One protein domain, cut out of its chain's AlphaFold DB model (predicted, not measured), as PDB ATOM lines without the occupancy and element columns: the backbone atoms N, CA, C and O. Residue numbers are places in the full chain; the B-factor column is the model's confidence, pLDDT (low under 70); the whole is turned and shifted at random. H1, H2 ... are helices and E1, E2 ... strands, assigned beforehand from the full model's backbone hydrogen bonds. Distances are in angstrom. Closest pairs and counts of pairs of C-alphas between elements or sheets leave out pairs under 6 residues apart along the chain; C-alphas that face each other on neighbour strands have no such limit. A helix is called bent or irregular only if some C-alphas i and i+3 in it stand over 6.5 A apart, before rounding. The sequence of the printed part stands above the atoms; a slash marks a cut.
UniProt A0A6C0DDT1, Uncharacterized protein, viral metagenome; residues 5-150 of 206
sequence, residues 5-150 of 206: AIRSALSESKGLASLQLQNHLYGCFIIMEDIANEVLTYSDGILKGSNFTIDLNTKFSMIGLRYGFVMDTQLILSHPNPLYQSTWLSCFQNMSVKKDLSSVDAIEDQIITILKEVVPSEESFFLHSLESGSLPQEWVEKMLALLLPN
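This is residues 5 to 150 of the 206 residues of an uncharacterized protein of viral metagenome (UniProt A0A6C0DDT1). One long helix, H2, runs through the middle of this elongated body along its length, and the other six helices are packed round it. H4 and H5 run lengthwise beside H2, with H1 next to its first part; H3 crosses H2, H6 and H7 are near its first end, and a small sheet of three short strands is at its other end. The printed part has 146 residues, and along the chain come H1, H2, E1, E2, E3, H3, H4, H5, H6 and H7; the sheet has the order E1, E2, E3, all antiparallel, and the class is mostly helix. The whole is compact, with a radius of gyration of the C-alphas of 14.7 A and spans of 45 by 29 by 29 A.

Start at H1, residues 5 to 12, which forms a helical hairpin with H2, residues 15 to 36: their closest C-alphas, of Leu 10 and Ser 18, are 6.9 A apart, at a shallow tilt of 21 degrees, opposite ways. H2 is the hub and touches six helices. After it look for a meander, each strand the antiparallel neighbour of the one before: E1, residues 41 to 43, E2, residues 46 to 48, and E3, residues 53 to 55. Both neighbour pairs are hairpins; N 41 and O 48 are 2.9 A apart, and N 47 and O 54 2.8 A, within hydrogen-bond range. H3, residues 56 to 67, touches H2 with the C-alphas of His 24 and Gly 64 closest at 3.9 A, about perpendicular at 82 degrees. H4, residues 82 to 98, touches residues 28 to 36 of H2, closest at the C-alphas of Ala 36 and Met 95, 5.6 A, at a shallow tilt of 18 degrees, the same way. H2, H3 and H4 only graze the sheet. H5, residues 101 to 118, touches H2 with its residues 101 to 108 alone, closest at the C-alphas of Ala 36 and Leu 101, 6.1 A, at a shallow tilt of 11 degrees, opposite ways. H1 touches H4 at the C-alphas of Ala 5 and Tyr 84, 5.1 A, and H5 at those of Ser 11 and Val 118, 5.4 A. H6, residues 125 to 129, touches H2 at the C-alphas of Gln 22 and Phe 126, 5.5 A. H7, residues 137 to 147, touches residues 15 to 19 of H2, closest at the C-alphas of Leu 16 and Leu 146, 5.6 A, at a steep tilt of 62 degrees. H5 and H7 are apart. In H1, H2, H4, H5 and H6 every O i to N i+4 pair is within hydrogen-bond range; in H7 6 of 7 are, and in H3 2 of 8, beside 4 of 9 O i to N i+3 pairs.

Find C-alpha 5 at (-22.825, 15.382, 22.312), where H1 begins; it is 10.6 A long. H2 runs 32.0 A from C-alpha 15 at (-38.832, 5.149, 24.533) to C-alpha 36. E1, E2 and E3 measure 6.9, 6.4 and 6.8 A. H3, 13.2 A long, is irregular: C-alphas 58 and 61 are 8.1 A apart. H4 is 24.1 A long, H5 25.7 A and H6 6.3 A; H7 runs 15.2 A and ends at C-alpha 147, (-40.072, -3.753, 21.288).

The two C-alphas farthest apart, of Lys 98 and Asn 150, are 47.5 A from each other. The printed part has no cut. The link from H3 to H4, residues 68 to 81, is long. The mean pLDDT of the printed part is 93.5, and residues 149 to 150 are under 70.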
ATOM      1  N   ALA A   5     -22.180  16.207  23.333       94.69
ATOM      2  CA  ALA A   5     -22.825  15.382  22.312       94.69
ATOM      3  C   ALA A   5     -23.522  14.146  22.907       94.69
ATOM      4  O   ALA A   5     -24.626  13.806  22.493       94.69
ATOM      5  N   ILE A   6     -22.912  13.505  23.914       95.44
ATOM      6  CA  ILE A   6     -23.522  12.379  24.641       95.44
ATOM      7  C   ILE A   6     -24.736  12.862  25.434       95.44
ATOM      8  O   ILE A   6     -25.794  12.244  25.370       95.44
ATOM      9  N   ARG A   7     -24.609  14.000  26.132       96.12
ATOM     10  CA  ARG A   7     -25.728  14.614  26.856       96.12
ATOM     11  C   ARG A   7     -26.902  14.930  25.928       96.12
ATOM     12  O   ARG A   7     -28.018  14.556  26.258       96.12
ATOM     13  N   SER A   8     -26.648  15.597  24.801       95.12
ATOM     14  CA  SER A   8     -27.678  15.961  23.814       95.12
ATOM     15  C   SER A   8     -28.384  14.712  23.284       95.12
ATOM     16  O   SER A   8     -29.601  14.612  23.424       95.12
ATOM     17  N   ALA A   9     -27.627  13.703  22.835       95.19
ATOM     18  CA  ALA A   9     -28.196  12.445  22.354       95.19
ATOM     19  C   ALA A   9     -29.092  11.761  23.403       95.19
ATOM     20  O   ALA A   9     -30.199  11.329  23.080       95.19
ATOM     21  N   LEU A  10     -28.643  11.696  24.664       95.06
ATOM     22  CA  LEU A  10     -29.420  11.109  25.759       95.06
ATOM     23  C   LEU A  10     -30.677  11.922  26.089       95.06
ATOM     24  O   LEU A  10     -31.720  11.334  26.337       95.06
ATOM     25  N   SER A  11     -30.598  13.255  26.071       94.69
ATOM     26  CA  SER A  11     -31.740  14.124  26.387       94.69
ATOM     27  C   SER A  11     -32.817  14.163  25.297       94.69
ATOM     28  O   SER A  11     -33.981  14.436  25.584       94.69
ATOM     29  N   GLU A  12     -32.433  13.915  24.045       93.88
ATOM     30  CA  GLU A  12     -33.332  13.962  22.885       93.88
ATOM     31  C   GLU A  12     -34.023  12.615  22.621       93.88
ATOM     32  O   GLU A  12     -35.080  12.572  21.989       93.88
ATOM     33  N   SER A  13     -33.451  11.517  23.119       93.56
ATOM     34  CA  SER A  13     -33.959  10.161  22.900       93.56
ATOM     35  C   SER A  13     -35.030   9.786  23.927       93.56
ATOM     36  O   SER A  13     -34.877  10.055  25.115       93.56
ATOM     37  N   LYS A  14     -36.106   9.120  23.488       93.06
ATOM     38  CA  LYS A  14     -37.201   8.623  24.350       93.06
ATOM     39  C   LYS A  14     -37.657   7.229  23.925       93.06
ATOM     40  O   LYS A  14     -37.447   6.851  22.767       93.06
ATOM     41  N   GLY A  15     -38.276   6.474  24.833       93.94
ATOM     42  CA  GLY A  15     -38.832   5.149  24.533       93.94
ATOM     43  C   GLY A  15     -37.811   4.203  23.885       93.94
ATOM     44  O   GLY A  15     -36.685   4.070  24.367       93.94
ATOM     45  N   LEU A  16     -38.169   3.572  22.760       94.38
ATOM     46  CA  LEU A  16     -37.286   2.630  22.055       94.38
ATOM     47  C   LEU A  16     -35.953   3.263  21.615       94.38
ATOM     48  O   LEU A  16     -34.910   2.622  21.727       94.38
ATOM     49  N   ALA A  17     -35.952   4.524  21.171       95.00
ATOM     50  CA  ALA A  17     -34.716   5.209  20.785       95.00
ATOM     51  C   ALA A  17     -33.786   5.428  21.992       95.00
ATOM     52  O   ALA A  17     -32.570   5.264  21.883       95.00
ATOM     53  N   SER A  18     -34.358   5.736  23.163       95.62
ATOM     54  CA  SER A  18     -33.614   5.841  24.427       95.62
ATOM     55  C   SER A  18     -32.995   4.497  24.816       95.62
ATOM     56  O   SER A  18     -31.806   4.428  25.121       95.62
ATOM     57  N   LEU A  19     -33.763   3.408  24.715       96.12
ATOM     58  CA  LEU A  19     -33.286   2.047  24.967       96.12
ATOM     59  C   LEU A  19     -32.154   1.635  24.004       96.12
ATOM     60  O   LEU A  19     -31.126   1.126  24.450       96.12
ATOM     61  N   GLN A  20     -32.304   1.893  22.701       97.06
ATOM     62  CA  GLN A  20     -31.268   1.666  21.683       97.06
ATOM     63  C   GLN A  20     -29.975   2.419  22.013       97.06
ATOM     64  O   GLN A  20     -28.886   1.838  22.007       97.06
ATOM     65  N   LEU A  21     -30.094   3.711  22.336       97.38
ATOM     66  CA  LEU A  21     -28.954   4.552  22.677       97.38
ATOM     67  C   LEU A  21     -28.262   4.070  23.953       97.38
ATOM     68  O   LEU A  21     -27.039   3.982  23.978       97.38
ATOM     69  N   GLN A  22     -29.020   3.709  24.984       97.50
ATOM     70  CA  GLN A  22     -28.483   3.182  26.236       97.50
ATOM     71  C   GLN A  22     -27.784   1.829  26.050       97.50
ATOM     72  O   GLN A  22     -26.700   1.624  26.597       97.50
ATOM     73  N   ASN A  23     -28.344   0.926  25.242       97.56
ATOM     74  CA  ASN A  23     -27.710  -0.354  24.922       97.56
ATOM     75  C   ASN A  23     -26.396  -0.160  24.148       97.56
ATOM     76  O   ASN A  23     -25.381  -0.795  24.437       97.56
ATOM     77  N   HIS A  24     -26.386   0.772  23.196       98.00
ATOM     78  CA  HIS A  24     -25.176   1.161  22.482       98.00
ATOM     79  C   HIS A  24     -24.138   1.806  23.410       98.00
ATOM     80  O   HIS A  24     -22.953   1.490  23.322       98.00
ATOM     81  N   LEU A  25     -24.566   2.715  24.288       97.50
ATOM     82  CA  LEU A  25     -23.716   3.401  25.259       97.50
ATOM     83  C   LEU A  25     -23.007   2.404  26.180       97.50
ATOM     84  O   LEU A  25     -21.808   2.530  26.416       97.50
ATOM     85  N   TYR A  26     -23.736   1.385  26.639       97.19
ATOM     86  CA  TYR A  26     -23.171   0.276  27.402       97.19
ATOM     87  C   TYR A  26     -22.050  -0.416  26.631       97.19
ATOM     88  O   TYR A  26     -20.944  -0.567  27.146       97.19
ATOM     89  N   GLY A  27     -22.280  -0.742  25.359       97.06
ATOM     90  CA  GLY A  27     -21.235  -1.330  24.527       97.06
ATOM     91  C   GLY A  27     -20.010  -0.426  24.342       97.06
ATOM     92  O   GLY A  27     -18.886  -0.923  24.302       97.06
ATOM     93  N   CYS A  28     -20.192   0.896  24.291       97.75
ATOM     94  CA  CYS A  28     -19.077   1.842  24.241       97.75
ATOM     95  C   CYS A  28     -18.213   1.810  25.510       97.75
ATOM     96  O   CYS A  28     -16.991   1.879  25.391       97.75
ATOM     97  N   PHE A  29     -18.815   1.661  26.696       96.81
ATOM     98  CA  PHE A  29     -18.066   1.514  27.953       96.81
ATOM     99  C   PHE A  29     -17.190   0.263  27.909       96.81
ATOM    100  O   PHE A  29     -15.989   0.339  28.158       96.81
ATOM    101  N   ILE A  30     -17.763  -0.866  27.479       95.44
ATOM    102  CA  ILE A  30     -17.034  -2.134  27.375       95.44
ATOM    103  C   ILE A  30     -15.862  -2.029  26.395       95.44
ATOM    104  O   ILE A  30     -14.757  -2.449  26.722       95.44
ATOM    105  N   ILE A  31     -16.070  -1.436  25.214       96.81
ATOM    106  CA  ILE A  31     -14.991  -1.244  24.233       96.81
ATOM    107  C   ILE A  31     -13.882  -0.358  24.812       96.81
ATOM    108  O   ILE A  31     -12.705  -0.671  24.653       96.81
ATOM    109  N   MET A  32     -14.243   0.735  25.486       96.38
ATOM    110  CA  MET A  32     -13.288   1.653  26.106       96.38
ATOM    111  C   MET A  32     -12.428   0.947  27.167       96.38
ATOM    112  O   MET A  32     -11.200   1.057  27.133       96.38
ATOM    113  N   GLU A  33     -13.060   0.189  28.063       95.06
ATOM    114  CA  GLU A  33     -12.386  -0.609  29.089       95.06
ATOM    115  C   GLU A  33     -11.501  -1.703  28.468       95.06
ATOM    116  O   GLU A  33     -10.354  -1.887  28.880       95.06
ATOM    117  N   ASP A  34     -11.997  -2.423  27.460       95.88
ATOM    118  CA  ASP A  34     -11.257  -3.503  26.805       95.88
ATOM    119  C   ASP A  34     -10.054  -2.987  25.996       95.88
ATOM    120  O   ASP A  34      -9.031  -3.671  25.927       95.88
ATOM    121  N   ILE A  35     -10.128  -1.779  25.421       96.50
ATOM    122  CA  ILE A  35      -8.967  -1.116  24.803       96.50
ATOM    123  C   ILE A  35      -7.918  -0.788  25.869       96.50
ATOM    124  O   ILE A  35      -6.734  -1.075  25.680       96.50
ATOM    125  N   ALA A  36      -8.335  -0.208  26.998       94.81
ATOM    126  CA  ALA A  36      -7.416   0.163  28.071       94.81
ATOM    127  C   ALA A  36      -6.757  -1.058  28.738       94.81
ATOM    128  O   ALA A  36      -5.594  -0.988  29.122       94.81
ATOM    129  N   ASN A  37      -7.469  -2.185  28.820       94.00
ATOM    130  CA  ASN A  37      -6.943  -3.469  29.294       94.00
ATOM    131  C   ASN A  37      -6.200  -4.277  28.215       94.00
ATOM    132  O   ASN A  37      -5.847  -5.430  28.457       94.00
ATOM    133  N   GLU A  38      -5.995  -3.712  27.022       94.56
ATOM    134  CA  GLU A  38      -5.291  -4.353  25.902       94.56
ATOM    135  C   GLU A  38      -5.935  -5.667  25.415       94.56
ATOM    136  O   GLU A  38      -5.301  -6.477  24.738       94.56
ATOM    137  N   VAL A  39      -7.217  -5.875  25.725       95.19
ATOM    138  CA  VAL A  39      -8.033  -6.973  25.185       95.19
ATOM    139  C   VAL A  39      -8.391  -6.685  23.730       95.19
ATOM    140  O   VAL A  39      -8.425  -7.591  22.896       95.19
ATOM    141  N   LEU A  40      -8.644  -5.411  23.426       96.00
ATOM    142  CA  LEU A  40      -8.921  -4.914  22.088       96.00
ATOM    143  C   LEU A  40      -7.849  -3.921  21.662       96.00
ATOM    144  O   LEU A  40      -7.322  -3.150  22.458       96.00
ATOM    145  N   THR A  41      -7.559  -3.908  20.366       96.81
ATOM    146  CA  THR A  41      -6.724  -2.871  19.754       96.81
ATOM    147  C   THR A  41      -7.589  -1.982  18.880       96.81
ATOM    148  O   THR A  41      -8.490  -2.463  18.190       96.81
ATOM    149  N   TYR A  42      -7.319  -0.681  18.916       97.50
ATOM    150  CA  TYR A  42      -8.047   0.306  18.133       97.50
ATOM    151  C   TYR A  42      -7.073   1.268  17.447       97.50
ATOM    152  O   TYR A  42      -6.231   1.874  18.112       97.50
ATOM    153  N   SER A  43      -7.192   1.389  16.123       96.44
ATOM    154  CA  SER A  43      -6.430   2.328  15.289       96.44
ATOM    155  C   SER A  43      -7.257   2.712  14.072       96.44
ATOM    156  O   SER A  43      -7.838   1.834  13.437       96.44
ATOM    157  N   ASP A  44      -7.295   4.001  13.738       93.44
ATOM    158  CA  ASP A  44      -7.882   4.520  12.492       93.44
ATOM    159  C   ASP A  44      -9.339   4.078  12.252       93.44
ATOM    160  O   ASP A  44      -9.747   3.740  11.141       93.44
ATOM    161  N   GLY A  45     -10.140   4.032  13.321       94.62
ATOM    162  CA  GLY A  45     -11.532   3.576  13.266       94.62
ATOM    163  C   GLY A  45     -11.702   2.055  13.230       94.62
ATOM    164  O   GLY A  45     -12.827   1.570  13.289       94.62
ATOM    165  N   ILE A  46     -10.617   1.283  13.192       97.75
ATOM    166  CA  ILE A  46     -10.655  -0.178  13.155       97.75
ATOM    167  C   ILE A  46     -10.471  -0.736  14.564       97.75
ATOM    168  O   ILE A  46      -9.428  -0.551  15.190       97.75
ATOM    169  N   LEU A  47     -11.468  -1.487  15.030       97.38
ATOM    170  CA  LEU A  47     -11.431  -2.256  16.270       97.38
ATOM    171  C   LEU A  47     -11.082  -3.717  15.963       97.38
ATOM    172  O   LEU A  47     -11.782  -4.379  15.190       97.38
ATOM    173  N   LYS A  48     -10.023  -4.241  16.578       97.31
ATOM    174  CA  LYS A  48      -9.595  -5.637  16.416       97.31
ATOM    175  C   LYS A  48      -9.561  -6.357  17.756       97.31
ATOM    176  O   LYS A  48      -8.953  -5.866  18.708       97.31
ATOM    177  N   GLY A  49     -10.169  -7.538  17.780       94.00
ATOM    178  CA  GLY A  49     -10.002  -8.538  18.832       94.00
ATOM    179  C   GLY A  49      -9.261  -9.766  18.305       94.00
ATOM    180  O   GLY A  49      -8.774  -9.776  17.174       94.00
ATOM    181  N   SER A  50      -9.204 -10.832  19.100       90.31
ATOM    182  CA  SER A  50      -8.465 -12.063  18.767       90.31
ATOM    183  C   SER A  50      -8.936 -12.781  17.493       90.31
ATOM    184  O   SER A  50      -8.180 -13.529  16.883       90.31
ATOM    185  N   ASN A  51     -10.192 -12.591  17.112       91.62
ATOM    186  CA  ASN A  51     -10.924 -13.378  16.116       91.62
ATOM    187  C   ASN A  51     -11.848 -12.519  15.241       91.62
ATOM    188  O   ASN A  51     -12.614 -13.052  14.441       91.62
ATOM    189  N   PHE A  52     -11.798 -11.194  15.380       92.50
ATOM    190  CA  PHE A  52     -12.621 -10.294  14.586       92.50
ATOM    191  C   PHE A  52     -11.891  -8.993  14.272       92.50
ATOM    192  O   PHE A  52     -10.967  -8.559  14.960       92.50
ATOM    193  N   THR A  53     -12.362  -8.333  13.223       95.81
ATOM    194  CA  THR A  53     -11.991  -6.967  12.867       95.81
ATOM    195  C   THR A  53     -13.259  -6.246  12.441       95.81
ATOM    196  O   THR A  53     -14.022  -6.765  11.628       95.81
ATOM    197  N   ILE A  54     -13.515  -5.082  13.032       95.75
ATOM    198  CA  ILE A  54     -14.701  -4.270  12.773       95.75
ATOM    199  C   ILE A  54     -14.234  -2.859  12.435       95.75
ATOM    200  O   ILE A  54     -13.485  -2.252  13.194       95.75
ATOM    201  N   ASP A  55     -14.706  -2.332  11.312       97.31
ATOM    202  CA  ASP A  55     -14.564  -0.918  10.982       97.31
ATOM    203  C   ASP A  55     -15.696  -0.125  11.648       97.31
ATOM    204  O   ASP A  55     -16.857  -0.195  11.241       97.31
ATOM    205  N   LEU A  56     -15.365   0.613  12.704       96.62
ATOM    206  CA  LEU A  56     -16.316   1.436  13.444       96.62
ATOM    207  C   LEU A  56     -16.705   2.709  12.693       96.62
ATOM    208  O   LEU A  56     -17.685   3.330  13.085       96.62
ATOM    209  N   ASN A  57     -16.044   3.083  11.594       93.88
ATOM    210  CA  ASN A  57     -16.546   4.181  10.760       93.88
ATOM    211  C   ASN A  57     -17.872   3.798  10.092       93.88
ATOM    212  O   ASN A  57     -18.762   4.633   9.947       93.88
ATOM    213  N   THR A  58     -18.023   2.519   9.733       93.94
ATOM    214  CA  THR A  58     -19.206   1.990   9.037       93.94
ATOM    215  C   THR A  58     -20.124   1.155   9.928       93.94
ATOM    216  O   THR A  58     -21.310   1.016   9.630       93.94
ATOM    217  N   LYS A  59     -19.606   0.582  11.020       95.88
ATOM    218  CA  LYS A  59     -20.342  -0.338  11.905       95.88
ATOM    219  C   LYS A  59     -20.572   0.197  13.317       95.88
ATOM    220  O   LYS A  59     -20.957  -0.586  14.184       95.88
ATOM    221  N   PHE A  60     -20.403   1.503  13.543       97.31
ATOM    222  CA  PHE A  60     -20.619   2.142  14.848       97.31
ATOM    223  C   PHE A  60     -21.960   1.748  15.484       97.31
ATOM    224  O   PHE A  60     -21.981   1.186  16.572       97.31
ATOM    225  N   SER A  61     -23.067   1.898  14.748       96.75
ATOM    226  CA  SER A  61     -24.425   1.564  15.205       96.75
ATOM    227  C   SER A  61     -24.606   0.150  15.764       96.75
ATOM    228  O   SER A  61     -25.540  -0.095  16.527       96.75
ATOM    229  N   MET A  62     -23.746  -0.794  15.372       95.62
ATOM    230  CA  MET A  62     -23.843  -2.200  15.763       95.62
ATOM    231  C   MET A  62     -23.137  -2.518  17.086       95.62
ATOM    232  O   MET A  62     -23.183  -3.668  17.518       95.62
ATOM    233  N   ILE A  63     -22.488  -1.546  17.737       96.62
ATOM    234  CA  ILE A  63     -21.768  -1.766  19.002       96.62
ATOM    235  C   ILE A  63     -22.675  -2.433  20.047       96.62
ATOM    236  O   ILE A  63     -22.290  -3.452  20.622       96.62
ATOM    237  N   GLY A  64     -23.903  -1.932  20.228       93.38
ATOM    238  CA  GLY A  64     -24.869  -2.482  21.190       93.38
ATOM    239  C   GLY A  64     -25.273  -3.936  20.915       93.38
ATOM    240  O   GLY A  64     -25.537  -4.681  21.849       93.38
ATOM    241  N   LEU A  65     -25.234  -4.388  19.658       92.50
ATOM    242  CA  LEU A  65     -25.558  -5.776  19.299       92.50
ATOM    243  C   LEU A  65     -24.475  -6.774  19.738       92.50
ATOM    244  O   LEU A  65     -24.746  -7.965  19.858       92.50
ATOM    245  N   ARG A  66     -23.233  -6.310  19.915       89.56
ATOM    246  CA  ARG A  66     -22.096  -7.159  20.305       89.56
ATOM    247  C   ARG A  66     -21.701  -6.992  21.765       89.56
ATOM    248  O   ARG A  66     -21.254  -7.953  22.378       89.56
ATOM    249  N   TYR A  67     -21.829  -5.775  22.284       93.44
ATOM    250  CA  TYR A  67     -21.300  -5.384  23.588       93.44
ATOM    251  C   TYR A  67     -22.354  -4.779  24.516       93.44
ATOM    252  O   TYR A  67     -22.006  -4.386  25.622       93.44
ATOM    253  N   GLY A  68     -23.609  -4.665  24.078       93.62
ATOM    254  CA  GLY A  68     -24.694  -4.131  24.897       93.62
ATOM    255  C   GLY A  68     -25.139  -5.088  26.002       93.62
ATOM    256  O   GLY A  68     -24.652  -6.212  26.123       93.62
ATOM    257  N   PHE A  69     -26.100  -4.644  26.807       93.94
ATOM    258  CA  PHE A  69     -26.738  -5.484  27.825       93.94
ATOM    259  C   PHE A  69     -27.861  -6.363  27.249       93.94
ATOM    260  O   PHE A  69     -28.271  -7.330  27.892       93.94
ATOM    261  N   VAL A  70     -28.358  -6.054  26.041       92.88
ATOM    262  CA  VAL A  70     -29.312  -6.877  25.278       92.88
ATOM    263  C   VAL A  70     -28.828  -7.022  23.831       92.88
ATOM    264  O   VAL A  70     -28.580  -6.036  23.135       92.88
ATOM    265  N   MET A  71     -28.738  -8.269  23.366       91.44
ATOM    266  CA  MET A  71     -28.213  -8.632  22.043       91.44
ATOM    267  C   MET A  71     -29.348  -8.867  21.035       91.44
ATOM    268  O   MET A  71     -29.541  -9.987  20.562       91.44
ATOM    269  N   ASP A  72     -30.114  -7.821  20.726       92.31
ATOM    270  CA  ASP A  72     -31.241  -7.878  19.783       92.31
ATOM    271  C   ASP A  72     -31.031  -6.908  18.610       92.31
ATOM    272  O   ASP A  72     -30.577  -5.775  18.787       92.31
ATOM    273  N   THR A  73     -31.357  -7.338  17.388       92.88
ATOM    274  CA  THR A  73     -31.208  -6.517  16.176       92.88
ATOM    275  C   THR A  73     -32.122  -5.294  16.154       92.88
ATOM    276  O   THR A  73     -31.780  -4.293  15.531       92.88
ATOM    277  N   GLN A  74     -33.252  -5.333  16.860       92.81
ATOM    278  CA  GLN A  74     -34.141  -4.183  17.031       92.81
ATOM    279  C   GLN A  74     -33.510  -3.092  17.904       92.81
ATOM    280  O   GLN A  74     -33.960  -1.947  17.886       92.81
ATOM    281  N   LEU A  75     -32.436  -3.418  18.637       94.69
ATOM    282  CA  LEU A  75     -31.683  -2.472  19.455       94.69
ATOM    283  C   LEU A  75     -30.470  -1.856  18.748       94.69
ATOM    284  O   LEU A  75     -29.654  -1.192  19.389       94.69
ATOM    285  N   ILE A  76     -30.338  -2.047  17.433       95.31
ATOM    286  CA  ILE A  76     -29.335  -1.333  16.641       95.31
ATOM    287  C   ILE A  76     -29.619   0.171  16.719       95.31
ATOM    288  O   ILE A  76     -30.739   0.621  16.470       95.31
ATOM    289  N   LEU A  77     -28.586   0.959  17.038       94.88
ATOM    290  CA  LEU A  77     -28.712   2.411  17.124       94.88
ATOM    291  C   LEU A  77     -28.944   2.990  15.728       94.88
ATOM    292  O   LEU A  77     -28.030   3.075  14.899       94.88
ATOM    293  N   SER A  78     -30.186   3.384  15.479       84.38
ATOM    294  CA  SER A  78     -30.608   3.928  14.197       84.38
ATOM    295  C   SER A  78     -30.066   5.347  14.037       84.38
ATOM    296  O   SER A  78     -30.332   6.198  14.876       84.38
ATOM    297  N   HIS A  79     -29.316   5.600  12.960       86.69
ATOM    298  CA  HIS A  79     -28.800   6.927  12.585       86.69
ATOM    299  C   HIS A  79     -28.081   7.675  13.731       86.69
ATOM    300  O   HIS A  79     -28.567   8.706  14.198       86.69
ATOM    301  N   PRO A  80     -26.921   7.181  14.204       89.44
ATOM    302  CA  PRO A  80     -26.186   7.828  15.282       89.44
ATOM    303  C   PRO A  80     -25.830   9.262  14.890       89.44
ATOM    304  O   PRO A  80     -25.349   9.519  13.784       89.44
ATOM    305  N   ASN A  81     -26.037  10.199  15.815       92.56
ATOM    306  CA  ASN A  81     -25.613  11.581  15.622       92.56
ATOM    307  C   ASN A  81     -24.093  11.610  15.315       92.56
ATOM    308  O   ASN A  81     -23.317  11.026  16.082       92.56
ATOM    309  N   PRO A  82     -23.634  12.292  14.247       94.62
ATOM    310  CA  PRO A  82     -22.217  12.329  13.884       94.62
ATOM    311  C   PRO A  82     -21.297  12.840  15.000       94.62
ATOM    312  O   PRO A  82     -20.179  12.351  15.144       94.62
ATOM    313  N   LEU A  83     -21.768  13.788  15.819       95.50
ATOM    314  CA  LEU A  83     -21.021  14.300  16.971       95.50
ATOM    315  C   LEU A  83     -20.946  13.275  18.104       95.50
ATOM    316  O   LEU A  83     -19.925  13.175  18.782       95.50
ATOM    317  N   TYR A  84     -22.007  12.491  18.309       96.44
ATOM    318  CA  TYR A  84     -21.993  11.388  19.270       96.44
ATOM    319  C   TYR A  84     -20.975  10.321  18.850       96.44
ATOM    320  O   TYR A  84     -20.143   9.902  19.658       96.44
ATOM    321  N   GLN A  85     -20.980   9.944  17.568       96.50
ATOM    322  CA  GLN A  85     -20.014   8.999  17.014       96.50
ATOM    323  C   GLN A  85     -18.577   9.519  17.126       96.50
ATOM    324  O   GLN A  85     -17.717   8.821  17.660       96.50
ATOM    325  N   SER A  86     -18.305  10.748  16.679       96.19
ATOM    326  CA  SER A  86     -16.949  11.310  16.711       96.19
ATOM    327  C   SER A  86     -16.400  11.445  18.134       96.19
ATOM    328  O   SER A  86     -15.213  11.194  18.353       96.19
ATOM    329  N   THR A  87     -17.259  11.759  19.111       96.50
ATOM    330  CA  THR A  87     -16.893  11.800  20.535       96.50
ATOM    331  C   THR A  87     -16.387  10.434  21.002       96.50
ATOM    332  O   THR A  87     -15.300  10.341  21.574       96.50
ATOM    333  N   TRP A  88     -17.119   9.359  20.701       97.38
ATOM    334  CA  TRP A  88     -16.724   8.003  21.090       97.38
ATOM    335  C   TRP A  88     -15.473   7.506  20.373       97.38
ATOM    336  O   TRP A  88     -14.577   6.974  21.023       97.38
ATOM    337  N   LEU A  89     -15.364   7.725  19.061       96.81
ATOM    338  CA  LEU A  89     -14.164   7.344  18.309       96.81
ATOM    339  C   LEU A  89     -12.917   8.080  18.824       96.81
ATOM    340  O   LEU A  89     -11.844   7.482  18.909       96.81
ATOM    341  N   SER A  90     -13.067   9.344  19.235       95.56
ATOM    342  CA  SER A  90     -11.996  10.113  19.880       95.56
ATOM    343  C   SER A  90     -11.638   9.540  21.253       95.56
ATOM    344  O   SER A  90     -10.457   9.431  21.583       95.56
ATOM    345  N   CYS A  91     -12.629   9.113  22.043       95.75
ATOM    346  CA  CYS A  91     -12.384   8.433  23.318       95.75
ATOM    347  C   CYS A  91     -11.606   7.127  23.117       95.75
ATOM    348  O   CYS A  91     -10.608   6.903  23.799       95.75
ATOM    349  N   PHE A  92     -11.997   6.298  22.145       97.38
ATOM    350  CA  PHE A  92     -11.300   5.048  21.828       97.38
ATOM    351  C   PHE A  92      -9.863   5.292  21.363       97.38
ATOM    352  O   PHE A  92      -8.956   4.592  21.808       97.38
ATOM    353  N   GLN A  93      -9.636   6.321  20.540       96.44
ATOM    354  CA  GLN A  93      -8.290   6.715  20.119       96.44
ATOM    355  C   GLN A  93      -7.437   7.174  21.307       96.44
ATOM    356  O   GLN A  93      -6.271   6.807  21.434       96.44
ATOM    357  N   ASN A  94      -8.012   7.965  22.211       94.38
ATOM    358  CA  ASN A  94      -7.309   8.410  23.408       94.38
ATOM    359  C   ASN A  94      -6.959   7.231  24.324       94.38
ATOM    360  O   ASN A  94      -5.858   7.196  24.879       94.38
ATOM    361  N   MET A  95      -7.863   6.257  24.468       95.06
ATOM    362  CA  MET A  95      -7.613   5.062  25.275       95.06
ATOM    363  C   MET A  95      -6.585   4.129  24.643       95.06
ATOM    364  O   MET A  95      -5.772   3.572  25.376       95.06
ATOM    365  N   SER A  96      -6.551   3.998  23.314       95.31
ATOM    366  CA  SER A  96      -5.557   3.148  22.647       95.31
ATOM    367  C   SER A  96      -4.126   3.666  22.825       95.31
ATOM    368  O   SER A  96      -3.189   2.868  22.881       95.31
ATOM    369  N   VAL A  97      -3.963   4.985  22.985       93.50
ATOM    370  CA  VAL A  97      -2.672   5.633  23.262       93.50
ATOM    371  C   VAL A  97      -2.323   5.608  24.752       93.50
ATOM    372  O   VAL A  97      -1.200   5.259  25.107       93.50
ATOM    373  N   LYS A  98      -3.256   6.002  25.631       92.69
ATOM    374  CA  LYS A  98      -2.972   6.184  27.067       92.69
ATOM    375  C   LYS A  98      -2.991   4.885  27.866       92.69
ATOM    376  O   LYS A  98      -2.218   4.769  28.812       92.69
ATOM    377  N   LYS A  99      -3.892   3.957  27.522       90.88
ATOM    378  CA  LYS A  99      -4.133   2.692  28.242       90.88
ATOM    379  C   LYS A  99      -4.287   2.869  29.759       90.88
ATOM    380  O   LYS A  99      -3.808   2.069  30.554       90.88
ATOM    381  N   ASP A 100      -4.936   3.959  30.167       89.81
ATOM    382  CA  ASP A 100      -5.080   4.326  31.573       89.81
ATOM    383  C   ASP A 100      -6.496   4.028  32.071       89.81
ATOM    384  O   ASP A 100      -7.456   4.711  31.713       89.81
ATOM    385  N   LEU A 101      -6.607   3.033  32.951       91.06
ATOM    386  CA  LEU A 101      -7.870   2.655  33.586       91.06
ATOM    387  C   LEU A 101      -8.436   3.756  34.493       91.06
ATOM    388  O   LEU A 101      -9.645   3.834  34.664       91.06
ATOM    389  N   SER A 102      -7.595   4.638  35.037       92.44
ATOM    390  CA  SER A 102      -8.059   5.770  35.851       92.44
ATOM    391  C   SER A 102      -8.811   6.786  34.991       92.44
ATOM    392  O   SER A 102      -9.808   7.364  35.419       92.44
ATOM    393  N   SER A 103      -8.347   6.979  33.753       91.75
ATOM    394  CA  SER A 103      -9.043   7.789  32.756       91.75
ATOM    395  C   SER A 103     -10.366   7.143  32.343       91.75
ATOM    396  O   SER A 103     -11.360   7.856  32.271       91.75
ATOM    397  N   VAL A 104     -10.412   5.819  32.130       93.31
ATOM    398  CA  VAL A 104     -11.668   5.085  31.858       93.31
ATOM    399  C   VAL A 104     -12.686   5.353  32.967       93.31
ATOM    400  O   VAL A 104     -13.756   5.887  32.694       93.31
ATOM    401  N   ASP A 105     -12.302   5.093  34.216       93.06
ATOM    402  CA  ASP A 105     -13.102   5.345  35.416       93.06
ATOM    403  C   ASP A 105     -13.668   6.779  35.460       93.06
ATOM    404  O   ASP A 105     -14.856   6.987  35.708       93.06
ATOM    405  N   ALA A 106     -12.829   7.786  35.196       93.44
ATOM    406  CA  ALA A 106     -13.239   9.189  35.229       93.44
ATOM    407  C   ALA A 106     -14.235   9.552  34.113       93.44
ATOM    408  O   ALA A 106     -15.106  10.402  34.317       93.44
ATOM    409  N   ILE A 107     -14.102   8.939  32.934       94.12
ATOM    410  CA  ILE A 107     -15.026   9.128  31.809       94.12
ATOM    411  C   ILE A 107     -16.368   8.462  32.122       94.12
ATOM    412  O   ILE A 107     -17.418   9.088  31.955       94.12
ATOM    413  N   GLU A 108     -16.344   7.225  32.625       95.00
ATOM    414  CA  GLU A 108     -17.547   6.496  33.030       95.00
ATOM    415  C   GLU A 108     -18.329   7.264  34.098       95.00
ATOM    416  O   GLU A 108     -19.527   7.491  33.929       95.00
ATOM    417  N   ASP A 109     -17.659   7.738  35.154       94.44
ATOM    418  CA  ASP A 109     -18.282   8.506  36.236       94.44
ATOM    419  C   ASP A 109     -18.980   9.776  35.710       94.44
ATOM    420  O   ASP A 109     -20.107  10.096  36.111       94.44
ATOM    421  N   GLN A 110     -18.347  10.493  34.774       95.06
ATOM    422  CA  GLN A 110     -18.928  11.690  34.160       95.06
ATOM    423  C   GLN A 110     -20.161  11.366  33.314       95.06
ATOM    424  O   GLN A 110     -21.186  12.039  33.434       95.06
ATOM    425  N   ILE A 111     -20.096  10.330  32.477       95.69
ATOM    426  CA  ILE A 111     -21.217   9.944  31.615       95.69
ATOM    427  C   ILE A 111     -22.370   9.359  32.440       95.69
ATOM    428  O   ILE A 111     -23.528   9.672  32.172       95.69
ATOM    429  N   ILE A 112     -22.082   8.583  33.486       95.06
ATOM    430  CA  ILE A 112     -23.092   8.085  34.430       95.06
ATOM    431  C   ILE A 112     -23.789   9.251  35.133       95.06
ATOM    432  O   ILE A 112     -25.005   9.212  35.329       95.06
ATOM    433  N   THR A 113     -23.043  10.295  35.500       95.31
ATOM    434  CA  THR A 113     -23.622  11.513  36.082       95.31
ATOM    435  C   THR A 113     -24.569  12.188  35.093       95.31
ATOM    436  O   THR A 113     -25.709  12.470  35.445       95.31
ATOM    437  N   ILE A 114     -24.152  12.351  33.831       95.44
ATOM    438  CA  ILE A 114     -25.017  12.877  32.764       95.44
ATOM    439  C   ILE A 114     -26.286  12.032  32.629       95.44
ATOM    440  O   ILE A 114     -27.381  12.583  32.583       95.44
ATOM    441  N   LEU A 115     -26.152  10.707  32.590       94.69
ATOM    442  CA  LEU A 115     -27.272   9.791  32.405       94.69
ATOM    443  C   LEU A 115     -28.296   9.916  33.539       94.69
ATOM    444  O   LEU A 115     -29.485  10.008  33.264       94.69
ATOM    445  N   LYS A 116     -27.840  10.008  34.793       94.75
ATOM    446  CA  LYS A 116     -28.709  10.238  35.960       94.75
ATOM    447  C   LYS A 116     -29.427  11.587  35.933       94.75
ATOM    448  O   LYS A 116     -30.483  11.713  36.541       94.75
ATOM    449  N   GLU A 117     -28.845  12.596  35.288       95.12
ATOM    450  CA  GLU A 117     -29.446  13.927  35.182       95.12
ATOM    451  C   GLU A 117     -30.486  14.030  34.064       95.12
ATOM    452  O   GLU A 117     -31.458  14.766  34.218       95.12
ATOM    453  N   VAL A 118     -30.265  13.358  32.927       95.88
ATOM    454  CA  VAL A 118     -31.076  13.580  31.713       95.88
ATOM    455  C   VAL A 118     -32.016  12.435  31.361       95.88
ATOM    456  O   VAL A 118     -33.013  12.681  30.688       95.88
ATOM    457  N   VAL A 119     -31.717  11.204  31.782       94.44
ATOM    458  CA  VAL A 119     -32.570  10.045  31.501       94.44
ATOM    459  C   VAL A 119     -33.547   9.865  32.662       94.44
ATOM    460  O   VAL A 119     -33.101   9.719  33.805       94.44
ATOM    461  N   PRO A 120     -34.866   9.848  32.402       93.62
ATOM    462  CA  PRO A 120     -35.852   9.600  33.440       93.62
ATOM    463  C   PRO A 120     -35.625   8.256  34.138       93.62
ATOM    464  O   PRO A 120     -35.198   7.273  33.527       93.62
ATOM    465  N   SER A 121     -35.935   8.204  35.433       90.81
ATOM    466  CA  SER A 121     -35.701   7.022  36.270       90.81
ATOM    467  C   SER A 121     -36.380   5.759  35.739       90.81
ATOM    468  O   SER A 121     -35.845   4.666  35.869       90.81
ATOM    469  N   GLU A 122     -37.533   5.921  35.102       91.75
ATOM    470  CA  GLU A 122     -38.393   4.894  34.531       91.75
ATOM    471  C   GLU A 122     -37.881   4.335  33.199       91.75
ATOM    472  O   GLU A 122     -38.267   3.224  32.833       91.75
ATOM    473  N   GLU A 123     -36.974   5.056  32.532       91.44
ATOM    474  CA  GLU A 123     -36.317   4.665  31.281       91.44
ATOM    475  C   GLU A 123     -34.827   4.338  31.485       91.44
ATOM    476  O   GLU A 123     -34.088   4.203  30.516       91.44
ATOM    477  N   SER A 124     -34.342   4.202  32.721       93.88
ATOM    478  CA  SER A 124     -32.906   4.075  33.021       93.88
ATOM    479  C   SER A 124     -32.327   2.657  32.841       93.88
ATOM    480  O   SER A 124     -31.593   2.150  33.694       93.88
ATOM    481  N   PHE A 125     -32.631   1.997  31.718       95.44
ATOM    482  CA  PHE A 125     -32.190   0.630  31.394       95.44
ATOM    483  C   PHE A 125     -30.688   0.411  31.621       95.44
ATOM    484  O   PHE A 125     -30.279  -0.594  32.205       95.44
ATOM    485  N   PHE A 126     -29.864   1.380  31.214       95.12
ATOM    486  CA  PHE A 126     -28.417   1.328  31.383       95.12
ATOM    487  C   PHE A 126     -28.024   1.127  32.851       95.12
ATOM    488  O   PHE A 126     -27.279   0.195  33.153       95.12
ATOM    489  N   LEU A 127     -28.543   1.948  33.775       93.31
ATOM    490  CA  LEU A 127     -28.164   1.875  35.193       93.31
ATOM    491  C   LEU A 127     -28.552   0.535  35.811       93.31
ATOM    492  O   LEU A 127     -27.793  -0.009  36.611       93.31
ATOM    493  N   HIS A 128     -29.690  -0.018  35.397       92.94
ATOM    494  CA  HIS A 128     -30.158  -1.315  35.875       92.94
ATOM    495  C   HIS A 128     -29.379  -2.499  35.290       92.94
ATOM    496  O   HIS A 128     -29.387  -3.574  35.880       92.94
ATOM    497  N   SER A 129     -28.645  -2.299  34.192       92.12
ATOM    498  CA  SER A 129     -27.747  -3.309  33.622       92.12
ATOM    499  C   SER A 129     -26.316  -3.284  34.179       92.12
ATOM    500  O   SER A 129     -25.570  -4.243  33.983       92.12
ATOM    501  N   LEU A 130     -25.913  -2.222  34.891       87.94
ATOM    502  CA  LEU A 130     -24.524  -2.015  35.333       87.94
ATOM    503  C   LEU A 130     -23.981  -3.121  36.249       87.94
ATOM    504  O   LEU A 130     -22.774  -3.370  36.258       87.94
ATOM    505  N   GLU A 131     -24.836  -3.757  37.055       77.31
ATOM    506  CA  GLU A 131     -24.374  -4.722  38.057       77.31
ATOM    507  C   GLU A 131     -24.132  -6.124  37.491       77.31
ATOM    508  O   GLU A 131     -23.147  -6.772  37.852       77.31
ATOM    509  N   SER A 132     -25.020  -6.604  36.619       82.88
ATOM    510  CA  SER A 132     -24.959  -7.964  36.070       82.88
ATOM    511  C   SER A 132     -24.558  -8.026  34.600       82.88
ATOM    512  O   SER A 132     -24.280  -9.121  34.109       82.88
ATOM    513  N   GLY A 133     -24.538  -6.890  33.900       85.19
ATOM    514  CA  GLY A 133     -24.451  -6.829  32.441       85.19
ATOM    515  C   GLY A 133     -25.728  -7.278  31.732       85.19
ATOM    516  O   GLY A 133     -25.699  -7.575  30.544       85.19
ATOM    517  N   SER A 134     -26.843  -7.357  32.458       88.31
ATOM    518  CA  SER A 134     -28.146  -7.781  31.951       88.31
ATOM    519  C   SER A 134     -29.254  -7.008  32.656       88.31
ATOM    520  O   SER A 134     -29.072  -6.555  33.782       88.31
ATOM    521  N   LEU A 135     -30.425  -6.897  32.035       90.44
ATOM    522  CA  LEU A 135     -31.576  -6.280  32.692       90.44
ATOM    523  C   LEU A 135     -32.203  -7.234  33.730       90.44
ATOM    524  O   LEU A 135     -32.346  -8.427  33.449       90.44
ATOM    525  N   PRO A 136     -32.603  -6.739  34.917       91.75
ATOM    526  CA  PRO A 136     -33.485  -7.470  35.825       91.75
ATOM    527  C   PRO A 136     -34.853  -7.740  35.184       91.75
ATOM    528  O   PRO A 136     -35.273  -7.000  34.297       91.75
ATOM    529  N   GLN A 137     -35.580  -8.753  35.671       90.00
ATOM    530  CA  GLN A 137     -36.863  -9.183  35.092       90.00
ATOM    531  C   GLN A 137     -37.868  -8.030  34.911       90.00
ATOM    532  O   GLN A 137     -38.448  -7.890  33.838       90.00
ATOM    533  N   GLU A 138     -38.005  -7.150  35.909       91.81
ATOM    534  CA  GLU A 138     -38.902  -5.983  35.837       91.81
ATOM    535  C   GLU A 138     -38.561  -5.034  34.666       91.81
ATOM    536  O   GLU A 138     -39.433  -4.390  34.087       91.81
ATOM    537  N   TRP A 139     -37.280  -4.950  34.295       93.94
ATOM    538  CA  TRP A 139     -36.791  -4.106  33.207       93.94
ATOM    539  C   TRP A 139     -36.875  -4.805  31.859       93.94
ATOM    540  O   TRP A 139     -37.058  -4.137  30.843       93.94
ATOM    541  N   VAL A 140     -36.782  -6.137  31.845       92.62
ATOM    542  CA  VAL A 140     -37.030  -6.942  30.646       92.62
ATOM    543  C   VAL A 140     -38.469  -6.750  30.176       92.62
ATOM    544  O   VAL A 140     -38.684  -6.535  28.991       92.62
ATOM    545  N   GLU A 141     -39.450  -6.745  31.076       91.38
ATOM    546  CA  GLU A 141     -40.859  -6.528  30.714       91.38
ATOM    547  C   GLU A 141     -41.092  -5.136  30.111       91.38
ATOM    548  O   GLU A 141     -41.704  -5.014  29.050       91.38
ATOM    549  N   LYS A 142     -40.515  -4.090  30.718       92.56
ATOM    550  CA  LYS A 142     -40.545  -2.727  30.158       92.56
ATOM    551  C   LYS A 142     -39.887  -2.649  28.784       92.56
ATOM    552  O   LYS A 142     -40.392  -1.980  27.891       92.56
ATOM    553  N   MET A 143     -38.751  -3.323  28.617       93.75
ATOM    554  CA  MET A 143     -38.042  -3.397  27.345       93.75
ATOM    555  C   MET A 143     -38.899  -4.094  26.282       93.75
ATOM    556  O   MET A 143     -39.010  -3.595  25.166       93.75
ATOM    557  N   LEU A 144     -39.534  -5.218  26.624       92.06
ATOM    558  CA  LEU A 144     -40.414  -5.951  25.715       92.06
ATOM    559  C   LEU A 144     -41.624  -5.115  25.300       92.06
ATOM    560  O   LEU A 144     -41.953  -5.115  24.122       92.06
ATOM    561  N   ALA A 145     -42.218  -4.342  26.211       91.38
ATOM    562  CA  ALA A 145     -43.309  -3.420  25.883       91.38
ATOM    563  C   ALA A 145     -42.901  -2.304  24.898       91.38
ATOM    564  O   ALA A 145     -43.750  -1.744  24.212       91.38
ATOM    565  N   LEU A 146     -41.608  -1.966  24.812       91.44
ATOM    566  CA  LEU A 146     -41.085  -1.023  23.814       91.44
ATOM    567  C   LEU A 146     -40.766  -1.688  22.468       91.44
ATOM    568  O   LEU A 146     -40.761  -1.008  21.443       91.44
ATOM    569  N   LEU A 147     -40.442  -2.982  22.478       89.50
ATOM    570  CA  LEU A 147     -40.072  -3.753  21.288       89.50
ATOM    571  C   LEU A 147     -41.286  -4.355  20.581       89.50
ATOM    572  O   LEU A 147     -41.304  -4.468  19.359       89.50
ATOM    573  N   LEU A 148     -42.289  -4.751  21.355       86.06
ATOM    574  CA  LEU A 148     -43.550  -5.280  20.878       86.06
ATOM    575  C   LEU A 148     -44.564  -4.141  20.984       86.06
ATOM    576  O   LEU A 148     -45.021  -3.856  22.091       86.06
ATOM    577  N   PRO A 149     -44.891  -3.436  19.888       66.00
ATOM    578  CA  PRO A 149     -46.004  -2.504  19.930       66.00
ATOM    579  C   PRO A 149     -47.246  -3.285  20.370       66.00
ATOM    580  O   PRO A 149     -47.569  -4.314  19.782       66.00
ATOM    581  N   ASN A 150     -47.905  -2.835  21.439       53.81
ATOM    582  CA  ASN A 150     -49.176  -3.410  21.862       53.81
ATOM    583  C   ASN A 150     -50.139  -3.367  20.667       53.81
ATOM    584  O   ASN A 150     -50.517  -2.279  20.229       53.81
TER     585      ASN A 150